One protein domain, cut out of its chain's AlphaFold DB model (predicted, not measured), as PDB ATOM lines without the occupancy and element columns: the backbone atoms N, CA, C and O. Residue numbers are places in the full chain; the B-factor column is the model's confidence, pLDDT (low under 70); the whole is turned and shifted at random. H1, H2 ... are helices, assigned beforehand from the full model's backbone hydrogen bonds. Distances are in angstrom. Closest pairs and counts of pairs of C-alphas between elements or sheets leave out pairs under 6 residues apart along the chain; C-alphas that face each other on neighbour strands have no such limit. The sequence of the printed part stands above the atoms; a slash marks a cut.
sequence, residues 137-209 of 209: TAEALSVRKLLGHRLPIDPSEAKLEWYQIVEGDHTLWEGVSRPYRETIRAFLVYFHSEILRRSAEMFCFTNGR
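Overview. This is residues 137 to 209 of the 209 residues of the protein "Maternal effect embryo arrest 18" of Zea mays (UniProt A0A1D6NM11). The long helix H3 makes one long side of an elongated body, with the shorter H1 running side by side with its first part at a small distance, and H2 slanting the other way so that its last part reaches the middle of H3. Residues 196 to 202, of which 196 to 197 belong to H3, stick out, and the tail of residues 198 to 209, without named elements, then folds back toward the start of H2. The printed part has 73 residues with three named helices, in the order H1, H2, H3, and no named strand; the class is all helix. The whole is compact, with a radius of gyration of the C-alphas of 12.9 A, and spans 41 by 24 by 18 A.

Along the chain. H1 is residues 138 to 148, 15.0 A from first to last C-alpha, and begins with C-alpha 138 at (-7.748, -8.913, -38.431). H2 is residues 155 to 167, 18.4 A long. H3 is residues 178 to 197, 28.2 A long, and ends with C-alpha 197 at (15.512, -26.233, -16.228).

Arrangement. H1 touches no helix, but H1 and H3 are near each other, with 6 pairs of C-alphas within 10 A. H1 and H2 are apart. H2 and H3 only just touch, with 3 pairs of C-alphas within 8 A; the closest C-alphas are those of Val 166 and Leu 188, 6.0 A apart. H2 touches H3 with residue 166 alone, and H3 touches H2 with residues 185 to 189 alone. H2 and H3 run opposite ways at a steep tilt of 49 degrees. In H1 and H2 every O i to N i+4 pair is within hydrogen-bond range; in H3 15 of 16 are.

Size, cuts and confidence. The two C-alphas farthest apart, those of Thr 137 and Ala 200, are 42.5 A apart. The printed part has no cut, and the links H1 to H2 and H2 to H3 are short. Residues 198 to 209 hold no named element, and Arg 209 is the chain's last residue. The mean pLDDT of the printed part is 93.0; residues 199 to 200 and 208 to 209 are under 70.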
ATOM      1  N   THR A 137     -11.878 -11.518 -37.836       97.38
ATOM      2  CA  THR A 137     -11.211 -10.252 -37.504       97.38
ATOM      3  C   THR A 137      -9.731 -10.262 -37.883       97.38
ATOM      4  O   THR A 137      -9.068 -11.302 -37.885       97.38
ATOM      5  N   ALA A 138      -9.177  -9.076 -38.152       97.50
ATOM      6  CA  ALA A 138      -7.748  -8.913 -38.431       97.50
ATOM      7  C   ALA A 138      -6.862  -9.378 -37.257       97.50
ATOM      8  O   ALA A 138      -5.791  -9.951 -37.470       97.50
ATOM      9  N   GLU A 139      -7.324  -9.183 -36.019       97.25
ATOM     10  CA  GLU A 139      -6.640  -9.691 -34.831       97.25
ATOM     11  C   GLU A 139      -6.665 -11.223 -34.779       97.25
ATOM     12  O   GLU A 139      -5.615 -11.833 -34.575       97.25
ATOM     13  N   ALA A 140      -7.815 -11.862 -35.031       96.81
ATOM     14  CA  ALA A 140      -7.913 -13.323 -35.055       96.81
ATOM     15  C   ALA A 140      -6.960 -13.939 -36.094       96.81
ATOM     16  O   ALA A 140      -6.260 -14.910 -35.799       96.81
ATOM     17  N   LEU A 141      -6.851 -13.324 -37.276       97.81
ATOM     18  CA  LEU A 141      -5.884 -13.721 -38.305       97.81
ATOM     19  C   LEU A 141      -4.430 -13.556 -37.834       97.81
ATOM     20  O   LEU A 141      -3.600 -14.431 -38.088       97.81
ATOM     21  N   SER A 142      -4.122 -12.475 -37.115       97.94
ATOM     22  CA  SER A 142      -2.782 -12.209 -36.567       97.94
ATOM     23  C   SER A 142      -2.406 -13.217 -35.475       97.94
ATOM     24  O   SER A 142      -1.321 -13.799 -35.508       97.94
ATOM     25  N   VAL A 143      -3.334 -13.524 -34.563       97.81
ATOM     26  CA  VAL A 143      -3.159 -14.559 -33.530       97.81
ATOM     27  C   VAL A 143      -2.997 -15.941 -34.165       97.81
ATOM     28  O   VAL A 143      -2.091 -16.691 -33.791       97.81
ATOM     29  N   ARG A 144      -3.815 -16.281 -35.170       97.25
ATOM     30  CA  ARG A 144      -3.683 -17.532 -35.934       97.25
ATOM     31  C   ARG A 144      -2.317 -17.626 -36.613       97.25
ATOM     32  O   ARG A 144      -1.692 -18.684 -36.558       97.25
ATOM     33  N   LYS A 145      -1.831 -16.537 -37.222       97.62
ATOM     34  CA  LYS A 145      -0.499 -16.463 -37.845       97.62
ATOM     35  C   LYS A 145       0.606 -16.723 -36.821       97.62
ATOM     36  O   LYS A 145       1.469 -17.560 -37.079       97.62
ATOM     37  N   LEU A 146       0.554 -16.070 -35.659       97.81
ATOM     38  CA  LEU A 146       1.520 -16.248 -34.571       97.81
ATOM     39  C   LEU A 146       1.549 -17.700 -34.061       97.81
ATOM     40  O   LEU A 146       2.604 -18.325 -34.045       97.81
ATOM     41  N   LEU A 147       0.400 -18.273 -33.688       96.88
ATOM     42  CA  LEU A 147       0.320 -19.641 -33.143       96.88
ATOM     43  C   LEU A 147       0.561 -20.729 -34.216       96.88
ATOM     44  O   LEU A 147       0.962 -21.867 -33.927       96.88
ATOM     45  N   GLY A 148       0.318 -20.383 -35.481       95.50
ATOM     46  CA  GLY A 148       0.567 -21.213 -36.657       95.50
ATOM     47  C   GLY A 148       2.008 -21.187 -37.154       95.50
ATOM     48  O   GLY A 148       2.404 -22.095 -37.892       95.50
ATOM     49  N   HIS A 149       2.805 -20.214 -36.720       96.50
ATOM     50  CA  HIS A 149       4.190 -20.070 -37.139       96.50
ATOM     51  C   HIS A 149       5.034 -21.301 -36.756       96.50
ATOM     52  O   HIS A 149       4.805 -21.971 -35.744       96.50
ATOM     53  N   ARG A 150       5.991 -21.643 -37.620       94.81
ATOM     54  CA  ARG A 150       6.995 -22.684 -37.396       94.81
ATOM     55  C   ARG A 150       8.356 -22.043 -37.613       94.81
ATOM     56  O   ARG A 150       8.547 -21.419 -38.652       94.81
ATOM     57  N   LEU A 151       9.251 -22.251 -36.653       95.75
ATOM     58  CA  LEU A 151      10.594 -21.687 -36.683       95.75
ATOM     59  C   LEU A 151      11.383 -22.155 -37.927       95.75
ATOM     60  O   LEU A 151      11.035 -23.173 -38.542       95.75
ATOM     61  N   PRO A 152      12.449 -21.435 -38.300       94.56
ATOM     62  CA  PRO A 152      13.378 -21.828 -39.346       94.56
ATOM     63  C   PRO A 152      13.954 -23.238 -39.170       94.56
ATOM     64  O   PRO A 152      13.920 -23.852 -38.099       94.56
ATOM     65  N   ILE A 153      14.483 -23.775 -40.269       91.81
ATOM     66  CA  ILE A 153      15.173 -25.072 -40.267       91.81
ATOM     67  C   ILE A 153      16.588 -24.919 -39.706       91.81
ATOM     68  O   ILE A 153      17.076 -25.842 -39.056       91.81
ATOM     69  N   ASP A 154      17.237 -23.773 -39.938       93.94
ATOM     70  CA  ASP A 154      18.557 -23.512 -39.377       93.94
ATOM     71  C   ASP A 154      18.470 -23.353 -37.845       93.94
ATOM     72  O   ASP A 154      17.696 -22.523 -37.360       93.94
ATOM     73  N   PRO A 155      19.241 -24.127 -37.056       91.00
ATOM     74  CA  PRO A 155      19.179 -24.068 -35.598       91.00
ATOM     75  C   PRO A 155      19.542 -22.704 -35.002       91.00
ATOM     76  O   PRO A 155      19.010 -22.339 -33.952       91.00
ATOM     77  N   SER A 156      20.469 -21.975 -35.625       93.31
ATOM     78  CA  SER A 156      20.955 -20.694 -35.105       93.31
ATOM     79  C   SER A 156      19.922 -19.602 -35.347       93.31
ATOM     80  O   SER A 156      19.588 -18.865 -34.418       93.31
ATOM     81  N   GLU A 157      19.363 -19.553 -36.558       95.88
ATOM     82  CA  GLU A 157      18.255 -18.657 -36.907       95.88
ATOM     83  C   GLU A 157      17.015 -18.958 -36.062       95.88
ATOM     84  O   GLU A 157      16.444 -18.050 -35.465       95.88
ATOM     85  N   ALA A 158      16.648 -20.236 -35.920       95.69
ATOM     86  CA  ALA A 158      15.491 -20.647 -35.129       95.69
ATOM     87  C   ALA A 158      15.611 -20.247 -33.657       95.69
ATOM     88  O   ALA A 158      14.643 -19.794 -33.046       95.69
ATOM     89  N   LYS A 159      16.808 -20.393 -33.078       95.12
ATOM     90  CA  LYS A 159      17.071 -19.981 -31.701       95.12
ATOM     91  C   LYS A 159      17.003 -18.459 -31.549       95.12
ATOM     92  O   LYS A 159      16.427 -17.989 -30.572       95.12
ATOM     93  N   LEU A 160      17.566 -17.700 -32.492       96.75
ATOM     94  CA  LEU A 160      17.505 -16.236 -32.482       96.75
ATOM     95  C   LEU A 160      16.059 -15.732 -32.593       96.75
ATOM     96  O   LEU A 160      15.629 -14.932 -31.764       96.75
ATOM     97  N   GLU A 161      15.299 -16.244 -33.563       97.75
ATOM     98  CA  GLU A 161      13.895 -15.873 -33.769       97.75
ATOM     99  C   GLU A 161      13.035 -16.248 -32.553       97.75
ATOM    100  O   GLU A 161      12.213 -15.448 -32.102       97.75
ATOM    101  N   TRP A 162      13.271 -17.414 -31.937       97.25
ATOM    102  CA  TRP A 162      12.607 -17.792 -30.688       97.25
ATOM    103  C   TRP A 162      12.805 -16.747 -29.579       97.25
ATOM    104  O   TRP A 162      11.830 -16.365 -28.927       97.25
ATOM    105  N   TYR A 163      14.034 -16.261 -29.368       97.56
ATOM    106  CA  TYR A 163      14.296 -15.234 -28.355       97.56
ATOM    107  C   TYR A 163      13.546 -13.935 -28.649       97.56
ATOM    108  O   TYR A 163      12.858 -13.431 -27.763       97.56
ATOM    109  N   GLN A 164      13.577 -13.460 -29.896       98.06
ATOM    110  CA  GLN A 164      12.844 -12.256 -30.305       98.06
ATOM    111  C   GLN A 164      11.333 -12.392 -30.060       98.06
ATOM    112  O   GLN A 164      10.672 -11.458 -29.594       98.06
ATOM    113  N   ILE A 165      10.765 -13.572 -30.331       98.12
ATOM    114  CA  ILE A 165       9.348 -13.850 -30.073       98.12
ATOM    115  C   ILE A 165       9.055 -13.811 -28.566       98.12
ATOM    116  O   ILE A 165       8.089 -13.160 -28.161       98.12
ATOM    117  N   VAL A 166       9.867 -14.468 -27.731       97.69
ATOM    118  CA  VAL A 166       9.679 -14.509 -26.266       97.69
ATOM    119  C   VAL A 166       9.824 -13.122 -25.631       97.69
ATOM    120  O   VAL A 166       9.050 -12.766 -24.739       97.69
ATOM    121  N   GLU A 167      10.774 -12.319 -26.106       96.25
ATOM    122  CA  GLU A 167      10.988 -10.939 -25.655       96.25
ATOM    123  C   GLU A 167       9.829 -10.016 -26.057       96.25
ATOM    124  O   GLU A 167       9.497  -9.082 -25.325       96.25
ATOM    125  N   GLY A 168       9.131 -10.338 -27.149       95.88
ATOM    126  CA  GLY A 168       7.998  -9.563 -27.648       95.88
ATOM    127  C   GLY A 168       8.353  -8.579 -28.764       95.88
ATOM    128  O   GLY A 168       7.491  -7.777 -29.128       95.88
ATOM    129  N   ASP A 169       9.576  -8.655 -29.294       95.88
ATOM    130  CA  ASP A 169      10.148  -7.741 -30.299       95.88
ATOM    131  C   ASP A 169      10.039  -8.276 -31.741       95.88
ATOM    132  O   ASP A 169      10.509  -7.679 -32.703       95.88
ATOM    133  N   HIS A 170       9.404  -9.434 -31.926       98.06
ATOM    134  CA  HIS A 170       9.231 -10.023 -33.251       98.06
ATOM    135  C   HIS A 170       8.003  -9.477 -34.004       98.06
ATOM    136  O   HIS A 170       6.932  -9.277 -33.422       98.06
ATOM    137  N   THR A 171       8.109  -9.353 -35.330       97.69
ATOM    138  CA  THR A 171       7.030  -8.870 -36.224       97.69
ATOM    139  C   THR A 171       5.777  -9.751 -36.199       97.69
ATOM    140  O   THR A 171       4.683  -9.299 -36.522       97.69
ATOM    141  N   LEU A 172       5.879 -11.009 -35.749       97.88
ATOM    142  CA  LEU A 172       4.712 -11.884 -35.550       97.88
ATOM    143  C   LEU A 172       3.700 -11.342 -34.534       97.88
ATOM    144  O   LEU A 172       2.558 -11.796 -34.524       97.88
ATOM    145  N   TRP A 173       4.101 -10.399 -33.682       98.12
ATOM    146  CA  TRP A 173       3.195  -9.768 -32.734       98.12
ATOM    147  C   TRP A 173       2.409  -8.581 -33.315       98.12
ATOM    148  O   TRP A 173       1.538  -8.033 -32.630       98.12
ATOM    149  N   GLU A 174       2.707  -8.151 -34.542       97.75
ATOM    150  CA  GLU A 174       1.931  -7.125 -35.242       97.75
ATOM    151  C   GLU A 174       0.467  -7.567 -35.387       97.75
ATOM    152  O   GLU A 174       0.178  -8.712 -35.728       97.75
ATOM    153  N   GLY A 175      -0.472  -6.664 -35.085       97.06
ATOM    154  CA  GLY A 175      -1.912  -6.951 -35.142       97.06
ATOM    155  C   GLY A 175      -2.478  -7.746 -33.957       97.06
ATOM    156  O   GLY A 175      -3.691  -7.921 -33.886       97.06
ATOM    157  N   VAL A 176      -1.644  -8.185 -33.005       97.81
ATOM    158  CA  VAL A 176      -2.089  -8.835 -31.758       97.81
ATOM    159  C   VAL A 176      -2.216  -7.790 -30.649       97.81
ATOM    160  O   VAL A 176      -1.226  -7.133 -30.298       97.81
ATOM    161  N   SER A 177      -3.412  -7.632 -30.072       97.38
ATOM    162  CA  SER A 177      -3.635  -6.666 -28.994       97.38
ATOM    163  C   SER A 177      -2.865  -7.027 -27.726       97.38
ATOM    164  O   SER A 177      -2.398  -8.151 -27.514       97.38
ATOM    165  N   ARG A 178      -2.737  -6.039 -26.841       97.31
ATOM    166  CA  ARG A 178      -1.992  -6.171 -25.592       97.31
ATOM    167  C   ARG A 178      -2.490  -7.324 -24.694       97.31
ATOM    168  O   ARG A 178      -1.626  -8.094 -24.278       97.31
ATOM    169  N   PRO A 179      -3.801  -7.518 -24.438       97.19
ATOM    170  CA  PRO A 179      -4.273  -8.632 -23.608       97.19
ATOM    171  C   PRO A 179      -3.881 -10.013 -24.155       97.19
ATOM    172  O   PRO A 179      -3.384 -10.864 -23.411       97.19
ATOM    173  N   TYR A 180      -4.036 -10.230 -25.467       96.56
ATOM    174  CA  TYR A 180      -3.608 -11.475 -26.110       96.56
ATOM    175  C   TYR A 180      -2.090 -11.636 -26.067       96.56
ATOM    176  O   TYR A 180      -1.596 -12.713 -25.734       96.56
ATOM    177  N   ARG A 181      -1.340 -10.563 -26.343       97.25
ATOM    178  CA  ARG A 181       0.125 -10.566 -26.287       97.25
ATOM    179  C   ARG A 181       0.632 -10.944 -24.900       97.25
ATOM    180  O   ARG A 181       1.495 -11.806 -24.792       97.25
ATOM    181  N   GLU A 182       0.109 -10.327 -23.845       96.81
ATOM    182  CA  GLU A 182       0.499 -10.624 -22.461       96.81
ATOM    183  C   GLU A 182       0.189 -12.082 -22.099       96.81
ATOM    184  O   GLU A 182       1.061 -12.780 -21.581       96.81
ATOM    185  N   THR A 183      -1.000 -12.566 -22.466       97.69
ATOM    186  CA  THR A 183      -1.432 -13.945 -22.196       97.69
ATOM    187  C   THR A 183      -0.553 -14.970 -22.910       97.69
ATOM    188  O   THR A 183       0.007 -15.862 -22.276       97.69
ATOM    189  N   ILE A 184      -0.389 -14.845 -24.230       97.75
ATOM    190  CA  ILE A 184       0.389 -15.799 -25.031       97.75
ATOM    191  C   ILE A 184       1.856 -15.771 -24.594       97.75
ATOM    192  O   ILE A 184       2.466 -16.822 -24.392       97.75
ATOM    193  N   ARG A 185       2.427 -14.577 -24.393       97.56
ATOM    194  CA  ARG A 185       3.837 -14.437 -24.022       97.56
ATOM    195  C   ARG A 185       4.126 -15.005 -22.634       97.56
ATOM    196  O   ARG A 185       5.191 -15.585 -22.454       97.56
ATOM    197  N   ALA A 186       3.185 -14.940 -21.689       97.94
ATOM    198  CA  ALA A 186       3.331 -15.597 -20.390       97.94
ATOM    199  C   ALA A 186       3.561 -17.116 -20.530       97.94
ATOM    200  O   ALA A 186       4.469 -17.661 -19.899       97.94
ATOM    201  N   PHE A 187       2.817 -17.792 -21.416       97.12
ATOM    202  CA  PHE A 187       3.033 -19.216 -21.702       97.12
ATOM    203  C   PHE A 187       4.374 -19.484 -22.396       97.12
ATOM    204  O   PHE A 187       5.051 -20.455 -22.056       97.12
ATOM    205  N   LEU A 188       4.786 -18.625 -23.335       97.25
ATOM    206  CA  LEU A 188       6.073 -18.769 -24.028       97.25
ATOM    207  C   LEU A 188       7.263 -18.593 -23.074       97.25
ATOM    208  O   LEU A 188       8.204 -19.385 -23.112       97.25
ATOM    209  N   VAL A 189       7.199 -17.606 -22.175       97.69
ATOM    210  CA  VAL A 189       8.203 -17.385 -21.122       97.69
ATOM    211  C   VAL A 189       8.248 -18.575 -20.166       97.69
ATOM    212  O   VAL A 189       9.332 -19.063 -19.840       97.69
ATOM    213  N   TYR A 190       7.085 -19.089 -19.750       96.38
ATOM    214  CA  TYR A 190       7.017 -20.291 -18.923       96.38
ATOM    215  C   TYR A 190       7.685 -21.487 -19.613       96.38
ATOM    216  O   TYR A 190       8.562 -22.118 -19.020       96.38
ATOM    217  N   PHE A 191       7.352 -21.761 -20.877       95.56
ATOM    218  CA  PHE A 191       7.967 -22.848 -21.638       95.56
ATOM    219  C   PHE A 191       9.481 -22.663 -21.784       95.56
ATOM    220  O   PHE A 191      10.243 -23.603 -21.556       95.56
ATOM    221  N   HIS A 192       9.941 -21.442 -22.068       95.62
ATOM    222  CA  HIS A 192      11.368 -21.143 -22.123       95.62
ATOM    223  C   HIS A 192      12.075 -21.436 -20.790       95.62
ATOM    224  O   HIS A 192      13.163 -22.008 -20.772       95.62
ATOM    225  N   SER A 193      11.432 -21.135 -19.658       95.19
ATOM    226  CA  SER A 193      11.968 -21.480 -18.337       95.19
ATOM    227  C   SER A 193      12.075 -22.995 -18.102       95.19
ATOM    228  O   SER A 193      12.984 -23.439 -17.399       95.19
ATOM    229  N   GLU A 194      11.169 -23.801 -18.668       94.31
ATOM    230  CA  GLU A 194      11.227 -25.269 -18.586       94.31
ATOM    231  C   GLU A 194      12.356 -25.823 -19.467       94.31
ATOM    232  O   GLU A 194      13.071 -26.724 -19.023       94.31
ATOM    233  N   ILE A 195      12.589 -25.237 -20.651       93.44
ATOM    234  CA  ILE A 195      13.742 -25.572 -21.510       93.44
ATOM    235  C   ILE A 195      15.051 -25.415 -20.727       93.44
ATOM    236  O   ILE A 195      15.896 -26.308 -20.736       93.44
ATOM    237  N   LEU A 196      15.215 -24.289 -20.024       91.94
ATOM    238  CA  LEU A 196      16.430 -24.006 -19.257       91.94
ATOM    239  C   LEU A 196      16.594 -24.929 -18.039       91.94
ATOM    240  O   LEU A 196      17.721 -25.249 -17.666       91.94
ATOM    241  N   ARG A 197      15.489 -25.375 -17.425       88.88
ATOM    242  CA  ARG A 197      15.512 -26.233 -16.228       88.88
ATOM    243  C   ARG A 197      15.829 -27.699 -16.512       88.88
ATOM    244  O   ARG A 197      16.416 -28.350 -15.653       88.88
ATOM    245  N   ARG A 198      15.435 -28.243 -17.666       78.50
ATOM    246  CA  ARG A 198      15.536 -29.689 -17.964       78.50
ATOM    247  C   ARG A 198      16.703 -30.047 -18.896       78.50
ATOM    248  O   ARG A 198      16.620 -31.018 -19.641       78.50
ATOM    249  N   SER A 199      17.797 -29.286 -18.831       62.00
ATOM    250  CA  SER A 199      18.928 -29.251 -19.781       62.00
ATOM    251  C   SER A 199      19.831 -30.497 -19.857       62.00
ATOM    252  O   SER A 199      20.987 -30.385 -20.264       62.00
ATOM    253  N   ALA A 200      19.331 -31.692 -19.527       65.81
ATOM    254  CA  ALA A 200      20.083 -32.937 -19.714       65.81
ATOM    255  C   ALA A 200      20.538 -33.118 -21.178       65.81
ATOM    256  O   ALA A 200      21.629 -33.621 -21.430       65.81
ATOM    257  N   GLU A 201      19.732 -32.634 -22.127       76.31
ATOM    258  CA  GLU A 201      20.061 -32.538 -23.549       76.31
ATOM    259  C   GLU A 201      19.628 -31.172 -24.091       76.31
ATOM    260  O   GLU A 201      18.583 -30.637 -23.700       76.31
ATOM    261  N   MET A 202      20.424 -30.606 -25.005       83.56
ATOM    262  CA  MET A 202      20.154 -29.302 -25.614       83.56
ATOM    263  C   MET A 202      18.816 -29.326 -26.369       83.56
ATOM    264  O   MET A 202      18.526 -30.264 -27.105       83.56
ATOM    265  N   PHE A 203      17.983 -28.302 -26.176       88.62
ATOM    266  CA  PHE A 203      16.695 -28.201 -26.866       88.62
ATOM    267  C   PHE A 203      16.878 -27.893 -28.353       88.62
ATOM    268  O   PHE A 203      17.607 -26.962 -28.711       88.62
ATOM    269  N   CYS A 204      16.201 -28.659 -29.210       89.25
ATOM    270  CA  CYS A 204      16.217 -28.439 -30.646       89.25
ATOM    271  C   CYS A 204      15.133 -27.426 -31.044       89.25
ATOM    272  O   CYS A 204      13.942 -27.723 -31.009       89.25
ATOM    273  N   PHE A 205      15.547 -26.219 -31.440       88.19
ATOM    274  CA  PHE A 205      14.631 -25.154 -31.881       88.19
ATOM    275  C   PHE A 205      14.145 -25.316 -33.326       88.19
ATOM    276  O   PHE A 205      13.277 -24.565 -33.767       88.19
ATOM    277  N   THR A 206      14.698 -26.263 -34.085       85.88
ATOM    278  CA  THR A 206      14.352 -26.409 -35.496       85.88
ATOM    279  C   THR A 206      12.941 -26.956 -35.665       85.88
ATOM    280  O   THR A 206      12.376 -27.654 -34.818       85.88
ATOM    281  N   ASN A 207      12.349 -26.648 -36.810       75.81
ATOM    282  CA  ASN A 207      11.075 -27.214 -37.214       75.81
ATOM    283  C   ASN A 207      11.236 -28.705 -37.565       75.81
ATOM    284  O   ASN A 207      11.417 -29.037 -38.733       75.81
ATOM    285  N   GLY A 208      11.204 -29.564 -36.534       63.72
ATOM    286  CA  GLY A 208      11.505 -31.001 -36.570       63.72
ATOM    287  C   GLY A 208      10.765 -31.788 -37.653       63.72
ATOM    288  O   GLY A 208       9.687 -32.326 -37.398       63.72
ATOM    289  N   ARG A 209      11.365 -31.835 -38.844       53.41
ATOM    290  CA  ARG A 209      11.015 -32.713 -39.961       53.41
ATOM    291  C   ARG A 209      11.826 -33.994 -39.910       53.41
ATOM    292  O   ARG A 209      13.000 -33.916 -39.489       53.41
TER     293      ARG A 209